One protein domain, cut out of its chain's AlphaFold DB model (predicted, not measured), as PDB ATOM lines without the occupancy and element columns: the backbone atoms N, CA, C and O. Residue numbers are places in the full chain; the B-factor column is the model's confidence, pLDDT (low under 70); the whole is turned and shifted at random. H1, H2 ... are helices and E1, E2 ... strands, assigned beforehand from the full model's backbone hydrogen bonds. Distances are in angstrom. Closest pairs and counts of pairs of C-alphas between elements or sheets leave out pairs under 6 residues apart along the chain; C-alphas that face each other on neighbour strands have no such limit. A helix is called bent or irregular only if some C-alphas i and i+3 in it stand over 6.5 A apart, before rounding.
ATOM      1  N   ARG A   2       6.136  18.179 -57.586       61.69
ATOM      2  CA  ARG A   2       5.586  16.813 -57.383       61.69
ATOM      3  C   ARG A   2       6.593  15.767 -56.861       61.69
ATOM      4  O   ARG A   2       6.230  14.946 -56.032       61.69
ATOM      5  N   ALA A   3       7.858  15.835 -57.287       65.25
ATOM      6  CA  ALA A   3       8.906  14.898 -56.856       65.25
ATOM      7  C   ALA A   3       9.305  15.048 -55.372       65.25
ATOM      8  O   ALA A   3       9.614  14.060 -54.718       65.25
ATOM      9  N   ILE A   4       9.237  16.268 -54.827       75.38
ATOM     10  CA  ILE A   4       9.589  16.555 -53.424       75.38
ATOM     11  C   ILE A   4       8.526  15.975 -52.481       75.38
ATOM     12  O   ILE A   4       8.862  15.390 -51.459       75.38
ATOM     13  N   ILE A   5       7.248  16.067 -52.867       76.19
ATOM     14  CA  ILE A   5       6.130  15.485 -52.111       76.19
ATOM     15  C   ILE A   5       6.262  13.955 -52.058       76.19
ATOM     16  O   ILE A   5       6.042  13.351 -51.010       76.19
ATOM     17  N   LEU A   6       6.683  13.334 -53.165       75.81
ATOM     18  CA  LEU A   6       6.878  11.885 -53.238       75.81
ATOM     19  C   LEU A   6       8.030  11.408 -52.339       75.81
ATOM     20  O   LEU A   6       7.895  10.392 -51.664       75.81
ATOM     21  N   GLN A   7       9.138  12.152 -52.278       74.00
ATOM     22  CA  GLN A   7      10.260  11.800 -51.402       74.00
ATOM     23  C   GLN A   7       9.946  12.000 -49.916       74.00
ATOM     24  O   GLN A   7      10.339  11.167 -49.101       74.00
ATOM     25  N   LEU A   8       9.181  13.040 -49.563       75.25
ATOM     26  CA  LEU A   8       8.736  13.254 -48.183       75.25
ATOM     27  C   LEU A   8       7.815  12.119 -47.700       75.25
ATOM     28  O   LEU A   8       7.932  11.669 -46.563       75.25
ATOM     29  N   ALA A   9       6.935  11.627 -48.579       76.44
ATOM     30  CA  ALA A   9       6.015  10.534 -48.270       76.44
ATOM     31  C   ALA A   9       6.740   9.195 -48.045       76.44
ATOM     32  O   ALA A   9       6.409   8.461 -47.114       76.44
ATOM     33  N   VAL A  10       7.760   8.892 -48.857       79.69
ATOM     34  CA  VAL A  10       8.582   7.683 -48.683       79.69
ATOM     35  C   VAL A  10       9.391   7.760 -47.388       79.69
ATOM     36  O   VAL A  10       9.411   6.799 -46.622       79.69
ATOM     37  N   LEU A  11       9.989   8.918 -47.090       77.50
ATOM     38  CA  LEU A  11      10.755   9.115 -45.860       77.50
ATOM     39  C   LEU A  11       9.872   8.955 -44.610       77.50
ATOM     40  O   LEU A  11      10.256   8.256 -43.670       77.50
ATOM     41  N   ALA A  12       8.657   9.512 -44.631       73.12
ATOM     42  CA  ALA A  12       7.689   9.361 -43.547       73.12
ATOM     43  C   ALA A  12       7.278   7.892 -43.324       73.12
ATOM     44  O   ALA A  12       7.249   7.440 -42.180       73.12
ATOM     45  N   CYS A  13       7.045   7.122 -44.396       67.19
ATOM     46  CA  CYS A  13       6.716   5.693 -44.286       67.19
ATOM     47  C   CYS A  13       7.862   4.851 -43.704       67.19
ATOM     48  O   CYS A  13       7.616   3.900 -42.963       67.19
ATOM     49  N   THR A  14       9.119   5.187 -44.013       66.31
ATOM     50  CA  THR A  14      10.268   4.434 -43.478       66.31
ATOM     51  C   THR A  14      10.478   4.658 -41.978       66.31
ATOM     52  O   THR A  14      10.840   3.723 -41.270       66.31
ATOM     53  N   MET A  15      10.185   5.857 -41.465       63.69
ATOM     54  CA  MET A  15      10.318   6.179 -40.036       63.69
ATOM     55  C   MET A  15       9.274   5.462 -39.167       63.69
ATOM     56  O   MET A  15       9.589   5.030 -38.060       63.69
ATOM     57  N   THR A  16       8.046   5.276 -39.662       63.50
ATOM     58  CA  THR A  16       6.977   4.616 -38.890       63.50
ATOM     59  C   THR A  16       7.200   3.115 -38.698       63.50
ATOM     60  O   THR A  16       6.754   2.555 -37.700       63.50
ATOM     61  N   LEU A  17       7.928   2.460 -39.609       58.75
ATOM     62  CA  LEU A  17       8.212   1.021 -39.529       58.75
ATOM     63  C   LEU A  17       9.252   0.671 -38.450       58.75
ATOM     64  O   LEU A  17       9.225  -0.433 -37.914       58.75
ATOM     65  N   ILE A  18      10.130   1.609 -38.084       58.66
ATOM     66  CA  ILE A  18      11.177   1.387 -37.071       58.66
ATOM     67  C   ILE A  18      10.600   1.477 -35.644       58.66
ATOM     68  O   ILE A  18      11.103   0.835 -34.726       58.66
ATOM     69  N   GLY A  19       9.495   2.207 -35.453       53.84
ATOM     70  CA  GLY A  19       8.890   2.437 -34.135       53.84
ATOM     71  C   GLY A  19       8.135   1.249 -33.525       53.84
ATOM     72  O   GLY A  19       7.883   1.258 -32.325       53.84
ATOM     73  N   CYS A  20       7.788   0.217 -34.302       55.94
ATOM     74  CA  CYS A  20       7.007  -0.923 -33.793       55.94
ATOM     75  C   CYS A  20       7.858  -2.068 -33.213       55.94
ATOM     76  O   CYS A  20       7.300  -3.013 -32.666       55.94
ATOM     77  N   ALA A  21       9.191  -2.009 -33.307       48.31
ATOM     78  CA  ALA A  21      10.071  -3.081 -32.825       48.31
ATOM     79  C   ALA A  21      10.549  -2.905 -31.368       48.31
ATOM     80  O   ALA A  21      11.238  -3.771 -30.839       48.31
ATOM     81  N   MET A  22      10.197  -1.797 -30.707       45.50
ATOM     82  CA  MET A  22      10.572  -1.511 -29.318       45.50
ATOM     83  C   MET A  22       9.341  -1.553 -28.413       45.50
ATOM     84  O   MET A  22       8.940  -0.543 -27.843       45.50
ATOM     85  N   GLN A  23       8.733  -2.728 -28.259       55.53
ATOM     86  CA  GLN A  23       7.978  -2.989 -27.037       55.53
ATOM     87  C   GLN A  23       8.978  -3.467 -25.980       55.53
ATOM     88  O   GLN A  23       9.559  -4.541 -26.143       55.53
ATOM     89  N   PRO A  24       9.241  -2.684 -24.917       47.44
ATOM     90  CA  PRO A  24       9.976  -3.193 -23.775       47.44
ATOM     91  C   PRO A  24       9.151  -4.330 -23.173       47.44
ATOM     92  O   PRO A  24       8.093  -4.100 -22.592       47.44
ATOM     93  N   THR A  25       9.622  -5.564 -23.346       50.78
ATOM     94  CA  THR A  25       9.117  -6.731 -22.625       50.78
ATOM     95  C   THR A  25       9.276  -6.447 -21.136       50.78
ATOM     96  O   THR A  25      10.380  -6.532 -20.588       50.78
ATOM     97  N   ALA A  26       8.178  -6.042 -20.499       48.53
ATOM     98  CA  ALA A  26       8.099  -5.799 -19.072       48.53
ATOM     99  C   ALA A  26       8.424  -7.113 -18.362       48.53
ATOM    100  O   ALA A  26       7.588  -8.000 -18.229       48.53
ATOM    101  N   THR A  27       9.682  -7.266 -17.959       58.09
ATOM    102  CA  THR A  27      10.097  -8.412 -17.163       58.09
ATOM    103  C   THR A  27       9.644  -8.098 -15.739       58.09
ATOM    104  O   THR A  27      10.085  -7.080 -15.208       58.09
ATOM    105  N   PRO A  28       8.743  -8.888 -15.128       59.19
ATOM    106  CA  PRO A  28       8.241  -8.579 -13.798       59.19
ATOM    107  C   PRO A  28       9.412  -8.530 -12.815       59.19
ATOM    108  O   PRO A  28      10.131  -9.513 -12.630       59.19
ATOM    109  N   GLU A  29       9.629  -7.357 -12.229       59.22
ATOM    110  CA  GLU A  29      10.728  -7.086 -11.312       59.22
ATOM    111  C   GLU A  29      10.507  -7.896 -10.029       59.22
ATOM    112  O   GLU A  29       9.641  -7.581  -9.215       59.22
ATOM    113  N   VAL A  30      11.256  -8.989  -9.853       60.59
ATOM    114  CA  VAL A  30      11.198  -9.784  -8.621       60.59
ATOM    115  C   VAL A  30      12.008  -9.055  -7.538       60.59
ATOM    116  O   VAL A  30      13.214  -8.857  -7.724       60.59
ATOM    117  N   PRO A  31      11.403  -8.664  -6.398       61.66
ATOM    118  CA  PRO A  31      12.114  -7.978  -5.324       61.66
ATOM    119  C   PRO A  31      13.300  -8.809  -4.813       61.66
ATOM    120  O   PRO A  31      13.142  -9.979  -4.449       61.66
ATOM    121  N   LYS A  32      14.496  -8.205  -4.765       55.28
ATOM    122  CA  LYS A  32      15.707  -8.845  -4.225       55.28
ATOM    123  C   LYS A  32      15.468  -9.235  -2.760       55.28
ATOM    124  O   LYS A  32      15.218  -8.370  -1.929       55.28
ATOM    125  N   GLY A  33      15.542 -10.535  -2.468       61.91
ATOM    126  CA  GLY A  33      15.253 -11.114  -1.149       61.91
ATOM    127  C   GLY A  33      13.997 -11.991  -1.103       61.91
ATOM    128  O   GLY A  33      13.792 -12.690  -0.116       61.91
ATOM    129  N   SER A  34      13.185 -12.013  -2.166       67.19
ATOM    130  CA  SER A  34      12.078 -12.964  -2.280       67.19
ATOM    131  C   SER A  34      12.550 -14.315  -2.827       67.19
ATOM    132  O   SER A  34      13.307 -14.365  -3.795       67.19
ATOM    133  N   LEU A  35      12.038 -15.422  -2.272       80.00
ATOM    134  CA  LEU A  35      12.149 -16.764  -2.871       80.00
ATOM    135  C   LEU A  35      11.215 -16.942  -4.086       80.00
ATOM    136  O   LEU A  35      11.072 -18.049  -4.605       80.00
ATOM    137  N   THR A  36      10.566 -15.865  -4.539       85.19
ATOM    138  CA  THR A  36       9.772 -15.854  -5.765       85.19
ATOM    139  C   THR A  36      10.653 -16.201  -6.963       85.19
ATOM    140  O   THR A  36      11.667 -15.548  -7.205       85.19
ATOM    141  N   LYS A  37      10.247 -17.196  -7.753       87.19
ATOM    142  CA  LYS A  37      10.880 -17.511  -9.042       87.19
ATOM    143  C   LYS A  37       9.940 -17.159 -10.181       87.19
ATOM    144  O   LYS A  37       8.762 -17.482 -10.121       87.19
ATOM    145  N   SER A  38      10.469 -16.522 -11.218       90.56
ATOM    146  CA  SER A  38       9.723 -16.187 -12.430       90.56
ATOM    147  C   SER A  38      10.301 -16.954 -13.614       90.56
ATOM    148  O   SER A  38      11.522 -17.002 -13.780       90.56
ATOM    149  N   TYR A  39       9.431 -17.562 -14.412       91.50
ATOM    150  CA  TYR A  39       9.779 -18.334 -15.600       91.50
ATOM    151  C   TYR A  39       9.057 -17.755 -16.808       91.50
ATOM    152  O   TYR A  39       7.850 -17.528 -16.756       91.50
ATOM    153  N   LYS A  40       9.784 -17.559 -17.907       94.06
ATOM    154  CA  LYS A  40       9.187 -17.185 -19.191       94.06
ATOM    155  C   LYS A  40       8.652 -18.425 -19.890       94.06
ATOM    156  O   LYS A  40       9.339 -19.444 -19.950       94.06
ATOM    157  N   LEU A  41       7.442 -18.318 -20.417       92.75
ATOM    158  CA  LEU A  41       6.850 -19.330 -21.275       92.75
ATOM    159  C   LEU A  41       7.143 -18.955 -22.719       92.75
ATOM    160  O   LEU A  41       6.978 -17.799 -23.110       92.75
ATOM    161  N   VAL A  42       7.605 -19.933 -23.488       93.25
ATOM    162  CA  VAL A  42       7.898 -19.778 -24.911       93.25
ATOM    163  C   VAL A  42       6.997 -20.698 -25.721       93.25
ATOM    164  O   VAL A  42       6.711 -21.816 -25.293       93.25
ATOM    165  N   ASP A  43       6.510 -20.210 -26.857       91.75
ATOM    166  CA  ASP A  43       5.743 -21.008 -27.811       91.75
ATOM    167  C   ASP A  43       6.650 -21.892 -28.688       91.75
ATOM    168  O   ASP A  43       7.881 -21.870 -28.588       91.75
ATOM    169  N   GLU A  44       6.037 -22.673 -29.578       93.62
ATOM    170  CA  GLU A  44       6.739 -23.564 -30.514       93.62
ATOM    171  C   GLU A  44       7.666 -22.818 -31.488       93.62
ATOM    172  O   GLU A  44       8.586 -23.402 -32.056       93.62
ATOM    173  N   MET A  45       7.439 -21.517 -31.678       93.19
ATOM    174  CA  MET A  45       8.250 -20.643 -32.522       93.19
ATOM    175  C   MET A  45       9.322 -19.889 -31.723       93.19
ATOM    176  O   MET A  45      10.040 -19.066 -32.294       93.19
ATOM    177  N   GLY A  46       9.442 -20.156 -30.419       90.81
ATOM    178  CA  GLY A  46      10.394 -19.519 -29.515       90.81
ATOM    179  C   GLY A  46      10.004 -18.107 -29.072       90.81
ATOM    180  O   GLY A  46      10.856 -17.385 -28.552       90.81
ATOM    181  N   ARG A  47       8.752 -17.682 -29.273       90.94
ATOM    182  CA  ARG A  47       8.267 -16.363 -28.839       90.94
ATOM    183  C   ARG A  47       7.752 -16.432 -27.412       90.94
ATOM    184  O   ARG A  47       7.176 -17.437 -27.009       90.94
ATOM    185  N   GLU A  48       7.920 -15.350 -26.661       91.81
ATOM    186  CA  GLU A  48       7.370 -15.246 -25.309       91.81
ATOM    187  C   GLU A  48       5.835 -15.242 -25.359       91.81
ATOM    188  O   GLU A  48       5.229 -14.362 -25.966       91.81
ATOM    189  N   SER A  49       5.216 -16.245 -24.738       92.50
ATOM    190  CA  SER A  49       3.762 -16.438 -24.701       92.50
ATOM    191  C   SER A  49       3.152 -16.096 -23.341       92.50
ATOM    192  O   SER A  49       1.931 -15.975 -23.218       92.50
ATOM    193  N   GLY A  50       3.990 -15.908 -22.320       93.94
ATOM    194  CA  GLY A  50       3.559 -15.530 -20.984       93.94
ATOM    195  C   GLY A  50       4.627 -15.744 -19.921       93.94
ATOM    196  O   GLY A  50       5.799 -15.990 -20.210       93.94
ATOM    197  N   THR A  51       4.211 -15.659 -18.661       95.62
ATOM    198  CA  THR A  51       5.087 -15.800 -17.494       95.62
ATOM    199  C   THR A  51       4.424 -16.646 -16.411       95.62
ATOM    200  O   THR A  51       3.256 -16.447 -16.081       95.62
ATOM    201  N   LEU A  52       5.189 -17.554 -15.806       93.00
ATOM    202  CA  LEU A  52       4.809 -18.300 -14.610       93.00
ATOM    203  C   LEU A  52       5.590 -17.773 -13.400       93.00
ATOM    204  O   LEU A  52       6.817 -17.856 -13.360       93.00
ATOM    205  N   VAL A  53       4.882 -17.268 -12.390       92.44
ATOM    206  CA  VAL A  53       5.467 -16.741 -11.150       92.44
ATOM    207  C   VAL A  53       5.178 -17.701 -10.002       92.44
ATOM    208  O   VAL A  53       4.034 -17.839  -9.583       92.44
ATOM    209  N   LEU A  54       6.213 -18.340  -9.463       89.62
ATOM    210  CA  LEU A  54       6.138 -19.183  -8.272       89.62
ATOM    211  C   LEU A  54       6.385 -18.339  -7.027       89.62
ATOM    212  O   LEU A  54       7.450 -17.740  -6.885       89.62
ATOM    213  N   GLN A  55       5.423 -18.319  -6.112       87.31
ATOM    214  CA  GLN A  55       5.519 -17.643  -4.824       87.31
ATOM    215  C   GLN A  55       5.943 -18.628  -3.723       87.31
ATOM    216  O   GLN A  55       5.576 -19.806  -3.766       87.31
ATOM    217  N   PRO A  56       6.651 -18.157  -2.681       80.25
ATOM    218  CA  PRO A  56       7.200 -19.019  -1.631       80.25
ATOM    219  C   PRO A  56       6.142 -19.784  -0.820       80.25
ATOM    220  O   PRO A  56       6.455 -20.804  -0.220       80.25
ATOM    221  N   MET A  57       4.890 -19.317  -0.811       79.06
ATOM    222  CA  MET A  57       3.787 -19.928  -0.054       79.06
ATOM    223  C   MET A  57       3.036 -21.024  -0.829       79.06
ATOM    224  O   MET A  57       1.882 -21.312  -0.530       79.06
ATOM    225  N   GLY A  58       3.658 -21.623  -1.851       80.31
ATOM    226  CA  GLY A  58       3.034 -22.693  -2.641       80.31
ATOM    227  C   GLY A  58       1.926 -22.204  -3.578       80.31
ATOM    228  O   GLY A  58       1.059 -22.981  -3.978       80.31
ATOM    229  N   ARG A  59       1.951 -20.912  -3.921       87.62
ATOM    230  CA  ARG A  59       1.065 -20.295  -4.910       87.62
ATOM    231  C   ARG A  59       1.840 -20.046  -6.196       87.62
ATOM    232  O   ARG A  59       2.973 -19.580  -6.145       87.62
ATOM    233  N   ALA A  60       1.236 -20.311  -7.342       91.12
ATOM    234  CA  ALA A  60       1.771 -19.957  -8.645       91.12
ATOM    235  C   ALA A  60       0.772 -19.094  -9.416       91.12
ATOM    236  O   ALA A  60      -0.434 -19.305  -9.335       91.12
ATOM    237  N   GLU A  61       1.271 -18.124 -10.169       93.38
ATOM    238  CA  GLU A  61       0.473 -17.247 -11.022       93.38
ATOM    239  C   GLU A  61       0.907 -17.405 -12.473       93.38
ATOM    240  O   GLU A  61       2.084 -17.240 -12.789       93.38
ATOM    241  N   LEU A  62      -0.048 -17.706 -13.348       94.44
ATOM    242  CA  LEU A  62       0.142 -17.750 -14.789       94.44
ATOM    243  C   LEU A  62      -0.366 -16.448 -15.398       94.44
ATOM    244  O   LEU A  62      -1.531 -16.082 -15.226       94.44
ATOM    245  N   ARG A  63       0.514 -15.759 -16.113       94.25
ATOM    246  CA  ARG A  63       0.235 -14.506 -16.805       94.25
ATOM    247  C   ARG A  63       0.449 -14.690 -18.301       94.25
ATOM    248  O   ARG A  63       1.358 -15.420 -18.692       94.25
ATOM    249  N   ASP A  64      -0.387 -14.055 -19.111       92.88
ATOM    250  CA  ASP A  64      -0.207 -14.009 -20.564       92.88
ATOM    251  C   ASP A  64       0.953 -13.078 -20.966       92.88
ATOM    252  O   ASP A  64       1.649 -12.516 -20.112       92.88
ATOM    253  N   ALA A  65       1.188 -12.945 -22.273       91.19
ATOM    254  CA  ALA A  65       2.247 -12.106 -22.834       91.19
ATOM    255  C   ALA A  65       2.104 -10.610 -22.484       91.19
ATOM    256  O   ALA A  65       3.106  -9.900 -22.429       91.19
ATOM    257  N   ASP A  66       0.885 -10.141 -22.194       89.50
ATOM    258  CA  ASP A  66       0.602  -8.764 -21.772       89.50
ATOM    259  C   ASP A  66       0.756  -8.578 -20.246       89.50
ATOM    260  O   ASP A  66       0.539  -7.492 -19.705       89.50
ATOM    261  N   GLY A  67       1.123  -9.641 -19.519       88.06
ATOM    262  CA  GLY A  67       1.277  -9.647 -18.065       88.06
ATOM    263  C   GLY A  67      -0.044  -9.763 -17.296       88.06
ATOM    264  O   GLY A  67      -0.046  -9.707 -16.055       88.06
ATOM    265  N   LYS A  68      -1.170  -9.957 -17.996       91.75
ATOM    266  CA  LYS A  68      -2.483 -10.149 -17.384       91.75
ATOM    267  C   LYS A  68      -2.550 -11.541 -16.766       91.75
ATOM    268  O   LYS A  68      -2.174 -12.542 -17.363       91.75
ATOM    269  N   LEU A  69      -3.044 -11.600 -15.531       92.88
ATOM    270  CA  LEU A  69      -3.240 -12.852 -14.808       92.88
ATOM    271  C   LEU A  69      -4.350 -13.677 -15.475       92.88
ATOM    272  O   LEU A  69      -5.494 -13.232 -15.546       92.88
ATOM    273  N   ILE A  70      -4.003 -14.882 -15.928       94.19
ATOM    274  CA  ILE A  70      -4.922 -15.832 -16.571       94.19
ATOM    275  C   ILE A  70      -5.121 -17.116 -15.757       94.19
ATOM    276  O   ILE A  70      -6.042 -17.876 -16.038       94.19
ATOM    277  N   GLY A  71      -4.303 -17.353 -14.727       92.12
ATOM    278  CA  GLY A  71      -4.463 -18.509 -13.848       92.12
ATOM    279  C   GLY A  71      -3.739 -18.366 -12.516       92.12
ATOM    280  O   GLY A  71      -2.715 -17.691 -12.415       92.12
ATOM    281  N   VAL A  72      -4.272 -19.021 -11.485       93.12
ATOM    282  CA  VAL A  72      -3.654 -19.127 -10.159       93.12
ATOM    283  C   VAL A  72      -3.712 -20.585  -9.727       93.12
ATOM    284  O   VAL A  72      -4.779 -21.188  -9.755       93.12
ATOM    285  N   PHE A  73      -2.576 -21.129  -9.307       89.25
ATOM    286  CA  PHE A  73      -2.472 -22.460  -8.723       89.25
ATOM    287  C   PHE A  73      -2.108 -22.304  -7.253       89.25
ATOM    288  O   PHE A  73      -1.183 -21.564  -6.926       89.25
ATOM    289  N   SER A  74      -2.805 -23.004  -6.370       86.75
ATOM    290  CA  SER A  74      -2.505 -23.012  -4.938       86.75
ATOM    291  C   SER A  74      -2.377 -24.453  -4.477       86.75
ATOM    292  O   SER A  74      -3.205 -25.283  -4.841       86.75
ATOM    293  N   ALA A  75      -1.373 -24.748  -3.653       70.12
ATOM    294  CA  ALA A  75      -1.141 -26.093  -3.123       70.12
ATOM    295  C   ALA A  75      -2.331 -26.677  -2.327       70.12
ATOM    296  O   ALA A  75      -2.422 -27.890  -2.178       70.12
TER     297      ALA A  75
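AT A GLANCE: This is residues 2 to 75 of the 85 residues of an uncharacterized protein of Desulfopila aestuarii DSM 18488 (UniProt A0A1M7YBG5). One long helix, H1, sticks out like a handle from a small twisted sheet of four strands, joined to it by a long loop. The helix and the residues just after it, 2 to 24, stand free, and this arm makes most of the length; the four strands, E1 to E4, form the head in a simple back-and-forth order. The printed part has 74 residues with one named helix followed by four named strands, H1 E1 E2 E3 E4, and its class is mixed, helices and strands. The sheet's order is E1 - E2 - E3 - E4, all antiparallel. The whole is extended, with a radius of gyration of the C-alphas of 20.3 A and spans of 69 by 28 by 18 A.

HOW THE PARTS SIT: Start with H1, residues 2 to 21, which is not on the sheet, with 0 pairs of C-alphas within 10 A. In its backbone 11 of 16 O i to N i+4 pairs are within hydrogen-bond range. Go on to E1, residues 37 to 42, E2, residues 48 to 55, E3, residues 59 to 64, and E4, residues 69 to 74: they form a meander, each strand the antiparallel neighbour of the one before. H1 is apart from E2, E3 and E4. E1 and E2 are a hairpin at 159 degrees; look for N 39 and O 52, 2.8 A apart, and the facing C-alphas 38 and 53, 4.5 A apart. E2 and E3 are a hairpin at 164 degrees, with N 53 and O 61 at 2.8 A. E3 and E4 are a hairpin at 163 degrees, with N 62 and O 71 at 2.8 A. E1 and E4 are the edge strands and are apart. The sheet is twisted, its C-alphas lying up to 4.3 A off the best plane.

IN THESE COORDINATES: Find C-alpha 2 at (5.586, 16.813, -57.383); from there H1 runs 31.9 A to C-alpha 21 at (10.071, -3.081, -32.825). It is neither bent nor irregular, but only just: C-alphas 18 and 21 are 6.3 A apart. E1 covers 16.3 A, E2 20.7 A, E3 16.9 A and E4 14.2 A, which ends at C-alpha 74 at (-2.505, -23.012, -4.938).

THE WHOLE: The C-alphas farthest apart are those of Arg 2 and Ala 75, at 69.5 A. Without residues 2 to 24 the body spans 32 by 24 by 17 A. The printed part has no cut. The link from H1 to E1, residues 22 to 36, is long; the other three are tight. Look at the B-factor column for pLDDT: the mean of the printed part is 77.8, and residues 2 to 3 and 13 to 34 are under 70.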